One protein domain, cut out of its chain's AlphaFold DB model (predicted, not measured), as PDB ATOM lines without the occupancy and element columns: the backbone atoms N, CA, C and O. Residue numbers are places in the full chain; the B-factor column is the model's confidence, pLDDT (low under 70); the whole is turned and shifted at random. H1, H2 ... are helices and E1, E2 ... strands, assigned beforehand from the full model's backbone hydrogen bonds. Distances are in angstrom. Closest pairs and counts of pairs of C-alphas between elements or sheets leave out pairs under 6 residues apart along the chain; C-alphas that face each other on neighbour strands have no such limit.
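AT A GLANCE: This is residues 125 to 190 of the 362 residues of an uncharacterized protein of Scenedesmus sp. NREL 46B-D3 (UniProt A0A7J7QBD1). A long two-stranded hairpin, E1 and E2, stands at one side of the domain, and three short helices, H1, H2 and H3, cluster at the other, their centres making a triangle. The two parts have few contacts; the tip of the hairpin, residues 178 to 183, and residues 163 to 169 of the long link from H3 to E1 stick out. The printed part has 66 residues, with named elements in the order H1, H2, H3, E1, E2; the sheet, order E1 - E2, is antiparallel, and the class is mixed, helices and strands. The whole is only just compact, close to loose, with a radius of gyration of the C-alphas of 12.7 A and spans of 33 by 30 by 18 A.

IN THESE COORDINATES: Strand E1 is residues 172 to 179, 22.8 A from first to last C-alpha, and begins at C-alpha 172 at (17.706, -33.526, -49.110). Strand E2, residues 182 to 189, is 23.7 A long and ends at C-alpha 189 at (19.531, -31.282, -52.982). Helix H3 is residues 153 to 160, 10.6 A long. Helix H2 is residues 135 to 142, 10.5 A long. Helix H1, residues 125 to 131, is 10.1 A long and begins at C-alpha 125 at (28.991, -39.157, -52.113).

HOW THE PARTS SIT: E1 and E2 form a hairpin of antiparallel neighbours, with 160 degrees between their directions. N 175 and O 186 are within hydrogen-bond range at 2.9 A, as are N 184 and O 177 at 2.9 A. The closest C-alphas of E2 and H1 are those of Gly 188 and Gln 126, 8.0 A apart. H2 and E1 are apart, and so are H3 and E2, for instance. H2 and H3 touch, the closest C-alphas being those of Gly 136 and Leu 160 at 5.4 A, at a steep tilt of 50 degrees, opposite ways. H1 and H2 form a helical hairpin and only just touch, with 3 pairs of C-alphas within 8 A; the closest are those of Ser 128 and Gly 136, 6.3 A apart. Their tilt is a shallow 28 degrees, opposite ways. H1 and H3 are close but not clearly touching, with the C-alphas of Ser 128 and Leu 160 closest at 6.7 A. In H3 every O i to N i+4 pair is within hydrogen-bond range; in H1 it is 2 of 3 and in H2 3 of 4.

THE WHOLE: The two C-alphas farthest apart, those of Gly 132 and Arg 180, are 37.2 A apart. The printed part has no cut. The link from H3 to E1, 11 residues, is long. Mean pLDDT of the printed part is 78.3; residues 130 to 137, residue 144 and residues 179 to 182 are under 70.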
ATOM      1  N   PRO A 125      27.840 -39.944 -52.581       85.06
ATOM      2  CA  PRO A 125      28.991 -39.157 -52.113       85.06
ATOM      3  C   PRO A 125      28.636 -37.725 -51.681       85.06
ATOM      4  O   PRO A 125      29.440 -37.051 -51.039       85.06
ATOM      5  N   GLN A 126      27.421 -37.243 -51.974       80.06
ATOM      6  CA  GLN A 126      26.908 -36.011 -51.369       80.06
ATOM      7  C   GLN A 126      26.729 -36.148 -49.843       80.06
ATOM      8  O   GLN A 126      26.831 -35.150 -49.136       80.06
ATOM      9  N   LEU A 127      26.519 -37.368 -49.329       77.69
ATOM     10  CA  LEU A 127      26.364 -37.662 -47.900       77.69
ATOM     11  C   LEU A 127      27.709 -37.714 -47.163       77.69
ATOM     12  O   LEU A 127      27.804 -37.177 -46.064       77.69
ATOM     13  N   SER A 128      28.766 -38.280 -47.760       74.75
ATOM     14  CA  SER A 128      30.112 -38.230 -47.160       74.75
ATOM     15  C   SER A 128      30.665 -36.802 -47.136       74.75
ATOM     16  O   SER A 128      31.182 -36.362 -46.112       74.75
ATOM     17  N   ARG A 129      30.439 -36.016 -48.202       74.62
ATOM     18  CA  ARG A 129      30.780 -34.580 -48.233       74.62
ATOM     19  C   ARG A 129      30.082 -33.755 -47.142       74.62
ATOM     20  O   ARG A 129      30.651 -32.762 -46.709       74.62
ATOM     21  N   LEU A 130      28.892 -34.153 -46.679       68.06
ATOM     22  CA  LEU A 130      28.210 -33.498 -45.550       68.06
ATOM     23  C   LEU A 130      28.840 -33.821 -44.183       68.06
ATOM     24  O   LEU A 130      28.621 -33.064 -43.244       68.06
ATOM     25  N   ARG A 131      29.618 -34.906 -44.067       68.50
ATOM     26  CA  ARG A 131      30.370 -35.265 -42.850       68.50
ATOM     27  C   ARG A 131      31.785 -34.658 -42.821       68.50
ATOM     28  O   ARG A 131      32.421 -34.658 -41.777       68.50
ATOM     29  N   GLY A 132      32.283 -34.144 -43.948       67.94
ATOM     30  CA  GLY A 132      33.645 -33.598 -44.073       67.94
ATOM     31  C   GLY A 132      34.756 -34.654 -44.181       67.94
ATOM     32  O   GLY A 132      35.920 -34.303 -44.336       67.94
ATOM     33  N   GLU A 133      34.413 -35.945 -44.147       57.09
ATOM     34  CA  GLU A 133      35.372 -37.055 -44.137       57.09
ATOM     35  C   GLU A 133      35.498 -37.717 -45.518       57.09
ATOM     36  O   GLU A 133      34.540 -38.297 -46.036       57.09
ATOM     37  N   GLY A 134      36.705 -37.691 -46.097       62.06
ATOM     38  CA  GLY A 134      37.001 -38.380 -47.359       62.06
ATOM     39  C   GLY A 134      36.943 -39.909 -47.239       62.06
ATOM     40  O   GLY A 134      36.315 -40.574 -48.061       62.06
ATOM     41  N   HIS A 135      37.508 -40.457 -46.156       62.44
ATOM     42  CA  HIS A 135      37.745 -41.897 -45.971       62.44
ATOM     43  C   HIS A 135      36.490 -42.783 -46.072       62.44
ATOM     44  O   HIS A 135      36.571 -43.934 -46.505       62.44
ATOM     45  N   GLY A 136      35.308 -42.255 -45.724       69.19
ATOM     46  CA  GLY A 136      34.040 -42.979 -45.870       69.19
ATOM     47  C   GLY A 136      33.658 -43.260 -47.330       69.19
ATOM     48  O   GLY A 136      32.977 -44.248 -47.608       69.19
ATOM     49  N   ALA A 137      34.115 -42.432 -48.278       69.62
ATOM     50  CA  ALA A 137      33.937 -42.684 -49.706       69.62
ATOM     51  C   ALA A 137      34.904 -43.760 -50.216       69.62
ATOM     52  O   ALA A 137      34.481 -44.651 -50.954       69.62
ATOM     53  N   ASP A 138      36.163 -43.726 -49.776       75.88
ATOM     54  CA  ASP A 138      37.188 -44.694 -50.180       75.88
ATOM     55  C   ASP A 138      36.833 -46.111 -49.717       75.88
ATOM     56  O   ASP A 138      36.920 -47.056 -50.500       75.88
ATOM     57  N   ALA A 139      36.317 -46.262 -48.492       71.88
ATOM     58  CA  ALA A 139      35.818 -47.542 -47.982       71.88
ATOM     59  C   ALA A 139      34.650 -48.106 -48.820       71.88
ATOM     60  O   ALA A 139      34.605 -49.302 -49.111       71.88
ATOM     61  N   LEU A 140      33.713 -47.255 -49.257       72.81
ATOM     62  CA  LEU A 140      32.596 -47.666 -50.118       72.81
ATOM     63  C   LEU A 140      33.055 -48.017 -51.547       72.81
ATOM     64  O   LEU A 140      32.507 -48.938 -52.154       72.81
ATOM     65  N   VAL A 141      34.085 -47.340 -52.070       75.44
ATOM     66  CA  VAL A 141      34.714 -47.674 -53.360       75.44
ATOM     67  C   VAL A 141      35.507 -48.984 -53.276       75.44
ATOM     68  O   VAL A 141      35.385 -49.813 -54.175       75.44
ATOM     69  N   ALA A 142      36.255 -49.213 -52.192       70.31
ATOM     70  CA  ALA A 142      37.022 -50.439 -51.953       70.31
ATOM     71  C   ALA A 142      36.134 -51.688 -51.787       70.31
ATOM     72  O   ALA A 142      36.556 -52.796 -52.106       70.31
ATOM     73  N   HIS A 143      34.881 -51.518 -51.354       70.69
ATOM     74  CA  HIS A 143      33.862 -52.575 -51.343       70.69
ATOM     75  C   HIS A 143      33.119 -52.743 -52.687       70.69
ATOM     76  O   HIS A 143      32.011 -53.279 -52.722       70.69
ATOM     77  N   SER A 144      33.707 -52.292 -53.800       53.41
ATOM     78  CA  SER A 144      33.205 -52.470 -55.174       53.41
ATOM     79  C   SER A 144      31.801 -51.908 -55.455       53.41
ATOM     80  O   SER A 144      31.194 -52.249 -56.469       53.41
ATOM     81  N   MET A 145      31.276 -50.992 -54.631       73.00
ATOM     82  CA  MET A 145      29.929 -50.408 -54.802       73.00
ATOM     83  C   MET A 145      29.850 -49.307 -55.886       73.00
ATOM     84  O   MET A 145      29.014 -48.406 -55.820       73.00
ATOM     85  N   ARG A 146      30.696 -49.393 -56.923       76.75
ATOM     86  CA  ARG A 146      30.588 -48.606 -58.165       76.75
ATOM     87  C   ARG A 146      29.717 -49.340 -59.192       76.75
ATOM     88  O   ARG A 146      30.200 -49.773 -60.233       76.75
ATOM     89  N   CYS A 147      28.428 -49.474 -58.897       82.75
ATOM     90  CA  CYS A 147      27.414 -49.887 -59.870       82.75
ATOM     91  C   CYS A 147      26.401 -48.754 -60.090       82.75
ATOM     92  O   CYS A 147      26.194 -47.926 -59.203       82.75
ATOM     93  N   CYS A 148      25.726 -48.738 -61.244       87.50
ATOM     94  CA  CYS A 148      24.722 -47.718 -61.591       87.50
ATOM     95  C   CYS A 148      23.519 -47.654 -60.625       87.50
ATOM     96  O   CYS A 148      22.829 -46.638 -60.542       87.50
ATOM     97  N   TRP A 149      23.299 -48.718 -59.850       88.00
ATOM     98  CA  TRP A 149      22.270 -48.806 -58.811       88.00
ATOM     99  C   TRP A 149      22.688 -48.184 -57.464       88.00
ATOM    100  O   TRP A 149      21.837 -47.971 -56.603       88.00
ATOM    101  N   GLY A 150      23.975 -47.858 -57.286       92.62
ATOM    102  CA  GLY A 150      24.530 -47.272 -56.064       92.62
ATOM    103  C   GLY A 150      24.719 -48.255 -54.900       92.62
ATOM    104  O   GLY A 150      24.553 -49.468 -55.024       92.62
ATOM    105  N   ALA A 151      25.102 -47.717 -53.738       90.88
ATOM    106  CA  ALA A 151      25.386 -48.503 -52.537       90.88
ATOM    107  C   ALA A 151      24.108 -48.972 -51.809       90.88
ATOM    108  O   ALA A 151      23.148 -48.215 -51.641       90.88
ATOM    109  N   ALA A 152      24.122 -50.204 -51.291       91.31
ATOM    110  CA  ALA A 152      23.021 -50.737 -50.491       91.31
ATOM    111  C   ALA A 152      22.836 -49.938 -49.185       91.31
ATOM    112  O   ALA A 152      23.801 -49.644 -48.480       91.31
ATOM    113  N   GLY A 153      21.586 -49.627 -48.820       88.75
ATOM    114  CA  GLY A 153      21.281 -48.690 -47.727       88.75
ATOM    115  C   GLY A 153      21.899 -49.048 -46.367       88.75
ATOM    116  O   GLY A 153      22.391 -48.162 -45.674       88.75
ATOM    117  N   MET A 154      21.948 -50.335 -46.006       85.19
ATOM    118  CA  MET A 154      22.594 -50.787 -44.763       85.19
ATOM    119  C   MET A 154      24.121 -50.625 -44.796       85.19
ATOM    120  O   MET A 154      24.717 -50.263 -43.785       85.19
ATOM    121  N   CYS A 155      24.754 -50.846 -45.953       85.31
ATOM    122  CA  CYS A 155      26.184 -50.600 -46.144       85.31
ATOM    123  C   CYS A 155      26.490 -49.103 -46.047       85.31
ATOM    124  O   CYS A 155      27.427 -48.717 -45.362       85.31
ATOM    125  N   LEU A 156      25.656 -48.258 -46.658       87.56
ATOM    126  CA  LEU A 156      25.802 -46.803 -46.626       87.56
ATOM    127  C   LEU A 156      25.704 -46.253 -45.193       87.56
ATOM    128  O   LEU A 156      26.586 -45.507 -44.775       87.56
ATOM    129  N   LEU A 157      24.690 -46.658 -44.414       86.31
ATOM    130  CA  LEU A 157      24.559 -46.251 -43.007       86.31
ATOM    131  C   LEU A 157      25.760 -46.718 -42.167       86.31
ATOM    132  O   LEU A 157      26.311 -45.933 -41.397       86.31
ATOM    133  N   ARG A 158      26.203 -47.972 -42.349       86.56
ATOM    134  CA  ARG A 158      27.305 -48.571 -41.579       86.56
ATOM    135  C   ARG A 158      28.675 -47.976 -41.921       86.56
ATOM    136  O   ARG A 158      29.431 -47.672 -41.008       86.56
ATOM    137  N   CYS A 159      28.998 -47.809 -43.203       85.12
ATOM    138  CA  CYS A 159      30.295 -47.287 -43.648       85.12
ATOM    139  C   CYS A 159      30.433 -45.773 -43.440       85.12
ATOM    140  O   CYS A 159      31.544 -45.302 -43.222       85.12
ATOM    141  N   LEU A 160      29.332 -45.011 -43.481       84.62
ATOM    142  CA  LEU A 160      29.351 -43.568 -43.204       84.62
ATOM    143  C   LEU A 160      29.056 -43.224 -41.732       84.62
ATOM    144  O   LEU A 160      29.101 -42.047 -41.375       84.62
ATOM    145  N   GLY A 161      28.751 -44.209 -40.878       88.19
ATOM    146  CA  GLY A 161      28.421 -44.006 -39.459       88.19
ATOM    147  C   GLY A 161      27.194 -43.113 -39.228       88.19
ATOM    148  O   GLY A 161      27.167 -42.349 -38.269       88.19
ATOM    149  N   LEU A 162      26.214 -43.143 -40.138       82.50
ATOM    150  CA  LEU A 162      25.093 -42.199 -40.146       82.50
ATOM    151  C   LEU A 162      23.842 -42.775 -39.477       82.50
ATOM    152  O   LEU A 162      23.365 -43.848 -39.843       82.50
ATOM    153  N   HIS A 163      23.233 -41.986 -38.589       80.75
ATOM    154  CA  HIS A 163      21.872 -42.207 -38.106       80.75
ATOM    155  C   HIS A 163      20.881 -41.407 -38.964       80.75
ATOM    156  O   HIS A 163      20.974 -40.185 -39.070       80.75
ATOM    157  N   ALA A 164      19.922 -42.088 -39.595       78.38
ATOM    158  CA  ALA A 164      18.955 -41.464 -40.497       78.38
ATOM    159  C   ALA A 164      17.669 -41.038 -39.766       78.38
ATOM    160  O   ALA A 164      16.704 -41.800 -39.692       78.38
ATOM    161  N   ALA A 165      17.639 -39.804 -39.260       82.12
ATOM    162  CA  ALA A 165      16.425 -39.182 -38.728       82.12
ATOM    163  C   ALA A 165      15.537 -38.595 -39.846       82.12
ATOM    164  O   ALA A 165      16.030 -38.144 -40.884       82.12
ATOM    165  N   ARG A 166      14.214 -38.546 -39.626       80.44
ATOM    166  CA  ARG A 166      13.306 -37.713 -40.437       80.44
ATOM    167  C   ARG A 166      13.301 -36.301 -39.851       80.44
ATOM    168  O   ARG A 166      12.938 -36.141 -38.693       80.44
ATOM    169  N   HIS A 167      13.658 -35.295 -40.645       80.56
ATOM    170  CA  HIS A 167      13.596 -33.887 -40.243       80.56
ATOM    171  C   HIS A 167      12.617 -33.126 -41.154       80.56
ATOM    172  O   HIS A 167      12.759 -33.236 -42.376       80.56
ATOM    173  N   PRO A 168      11.646 -32.359 -40.618       75.69
ATOM    174  CA  PRO A 168      10.586 -31.741 -41.424       75.69
ATOM    175  C   PRO A 168      11.104 -30.686 -42.414       75.69
ATOM    176  O   PRO A 168      10.516 -30.506 -43.474       75.69
ATOM    177  N   VAL A 169      12.239 -30.041 -42.114       84.06
ATOM    178  CA  VAL A 169      12.858 -28.994 -42.956       84.06
ATOM    179  C   VAL A 169      14.142 -29.499 -43.644       84.06
ATOM    180  O   VAL A 169      15.135 -28.784 -43.767       84.06
ATOM    181  N   CYS A 170      14.201 -30.782 -44.015       77.50
ATOM    182  CA  CYS A 170      15.400 -31.363 -44.632       77.50
ATOM    183  C   CYS A 170      15.611 -30.870 -46.078       77.50
ATOM    184  O   CYS A 170      14.732 -31.012 -46.920       77.50
ATOM    185  N   ARG A 171      16.818 -30.373 -46.396       75.81
ATOM    186  CA  ARG A 171      17.215 -29.943 -47.758       75.81
ATOM    187  C   ARG A 171      17.613 -31.092 -48.704       75.81
ATOM    188  O   ARG A 171      18.057 -30.831 -49.821       75.81
ATOM    189  N   MET A 172      17.500 -32.348 -48.264       79.31
ATOM    190  CA  MET A 172      17.706 -33.526 -49.110       79.31
ATOM    191  C   MET A 172      16.368 -34.175 -49.451       79.31
ATOM    192  O   MET A 172      15.713 -34.764 -48.591       79.31
ATOM    193  N   VAL A 173      15.999 -34.108 -50.726       82.38
ATOM    194  CA  VAL A 173      14.846 -34.819 -51.276       82.38
ATOM    195  C   VAL A 173      15.265 -36.260 -51.553       82.38
ATOM    196  O   VAL A 173      16.278 -36.505 -52.212       82.38
ATOM    197  N   ARG A 174      14.487 -37.226 -51.050       85.06
ATOM    198  CA  ARG A 174      14.657 -38.653 -51.352       85.06
ATOM    199  C   ARG A 174      13.596 -39.098 -52.352       85.06
ATOM    200  O   ARG A 174      12.458 -39.377 -51.974       85.06
ATOM    201  N   CYS A 175      13.996 -39.264 -53.602       85.06
ATOM    202  CA  CYS A 175      13.175 -39.906 -54.617       85.06
ATOM    203  C   CYS A 175      13.149 -41.423 -54.373       85.06
ATOM    204  O   CYS A 175      14.153 -42.034 -54.000       85.06
ATOM    205  N   THR A 176      11.987 -42.052 -54.549       83.31
ATOM    206  CA  THR A 176      11.835 -43.513 -54.499       83.31
ATOM    207  C   THR A 176      10.984 -43.936 -55.690       83.31
ATOM    208  O   THR A 176       9.856 -43.473 -55.821       83.31
ATOM    209  N   GLN A 177      11.522 -44.798 -56.549       85.00
ATOM    210  CA  GLN A 177      10.816 -45.376 -57.691       85.00
ATOM    211  C   GLN A 177      10.617 -46.868 -57.419       85.00
ATOM    212  O   GLN A 177      11.569 -47.584 -57.101       85.00
ATOM    213  N   GLN A 178       9.371 -47.328 -57.511       79.38
ATOM    214  CA  GLN A 178       8.986 -48.705 -57.217       79.38
ATOM    215  C   GLN A 178       8.427 -49.355 -58.482       79.38
ATOM    216  O   GLN A 178       7.511 -48.820 -59.102       79.38
ATOM    217  N   HIS A 179       8.958 -50.516 -58.860       64.00
ATOM    218  CA  HIS A 179       8.437 -51.301 -59.978       64.00
ATOM    219  C   HIS A 179       8.579 -52.791 -59.668       64.00
ATOM    220  O   HIS A 179       9.686 -53.262 -59.427       64.00
ATOM    221  N   ARG A 180       7.455 -53.526 -59.650       48.16
ATOM    222  CA  ARG A 180       7.388 -54.988 -59.423       48.16
ATOM    223  C   ARG A 180       8.312 -55.462 -58.281       48.16
ATOM    224  O   ARG A 180       9.258 -56.207 -58.499       48.16
ATOM    225  N   ALA A 181       8.039 -54.969 -57.069       62.75
ATOM    226  CA  ALA A 181       8.796 -55.195 -55.825       62.75
ATOM    227  C   ALA A 181      10.251 -54.664 -55.764       62.75
ATOM    228  O   ALA A 181      10.828 -54.638 -54.676       62.75
ATOM    229  N   VAL A 182      10.832 -54.161 -56.860       65.81
ATOM    230  CA  VAL A 182      12.143 -53.486 -56.845       65.81
ATOM    231  C   VAL A 182      12.005 -52.062 -56.298       65.81
ATOM    232  O   VAL A 182      11.089 -51.328 -56.676       65.81
ATOM    233  N   TRP A 183      12.939 -51.665 -55.426       76.94
ATOM    234  CA  TRP A 183      12.994 -50.349 -54.781       76.94
ATOM    235  C   TRP A 183      14.235 -49.566 -55.217       76.94
ATOM    236  O   TRP A 183      15.308 -49.722 -54.634       76.94
ATOM    237  N   LEU A 184      14.083 -48.673 -56.191       86.00
ATOM    238  CA  LEU A 184      15.132 -47.730 -56.574       86.00
ATOM    239  C   LEU A 184      15.020 -46.463 -55.720       86.00
ATOM    240  O   LEU A 184      13.919 -45.982 -55.436       86.00
ATOM    241  N   ARG A 185      16.157 -45.925 -55.273       90.19
ATOM    242  CA  ARG A 185      16.218 -44.731 -54.417       90.19
ATOM    243  C   ARG A 185      17.358 -43.833 -54.865       90.19
ATOM    244  O   ARG A 185      18.473 -44.307 -55.043       90.19
ATOM    245  N   SER A 186      17.085 -42.541 -54.976       91.31
ATOM    246  CA  SER A 186      18.101 -41.511 -55.181       91.31
ATOM    247  C   SER A 186      17.864 -40.357 -54.212       91.31
ATOM    248  O   SER A 186      16.735 -40.095 -53.790       91.31
ATOM    249  N   CYS A 187      18.945 -39.684 -53.828       87.44
ATOM    250  CA  CYS A 187      18.904 -38.507 -52.968       87.44
ATOM    251  C   CYS A 187      19.545 -37.332 -53.704       87.44
ATOM    252  O   CYS A 187      20.565 -37.506 -54.370       87.44
ATOM    253  N   GLY A 188      18.973 -36.141 -53.559       87.75
ATOM    254  CA  GLY A 188      19.524 -34.917 -54.132       87.75
ATOM    255  C   GLY A 188      19.164 -33.689 -53.305       87.75
ATOM    256  O   GLY A 188      18.233 -33.714 -52.496       87.75
ATOM    257  N   ARG A 189      19.908 -32.600 -53.505       83.50
ATOM    258  CA  ARG A 189      19.531 -31.282 -52.982       83.50
ATOM    259  C   ARG A 189      18.401 -30.716 -53.840       83.50
ATOM    260  O   ARG A 189      18.544 -30.649 -55.056       83.50
ATOM    261  N   GLY A 190      17.308 -30.304 -53.209       77.19
ATOM    262  CA  GLY A 190      16.144 -29.744 -53.893       77.19
ATOM    263  C   GLY A 190      15.177 -29.092 -52.910       77.19
ATOM    264  O   GLY A 190      15.231 -29.360 -51.708       77.19
TER     265      GLY A 190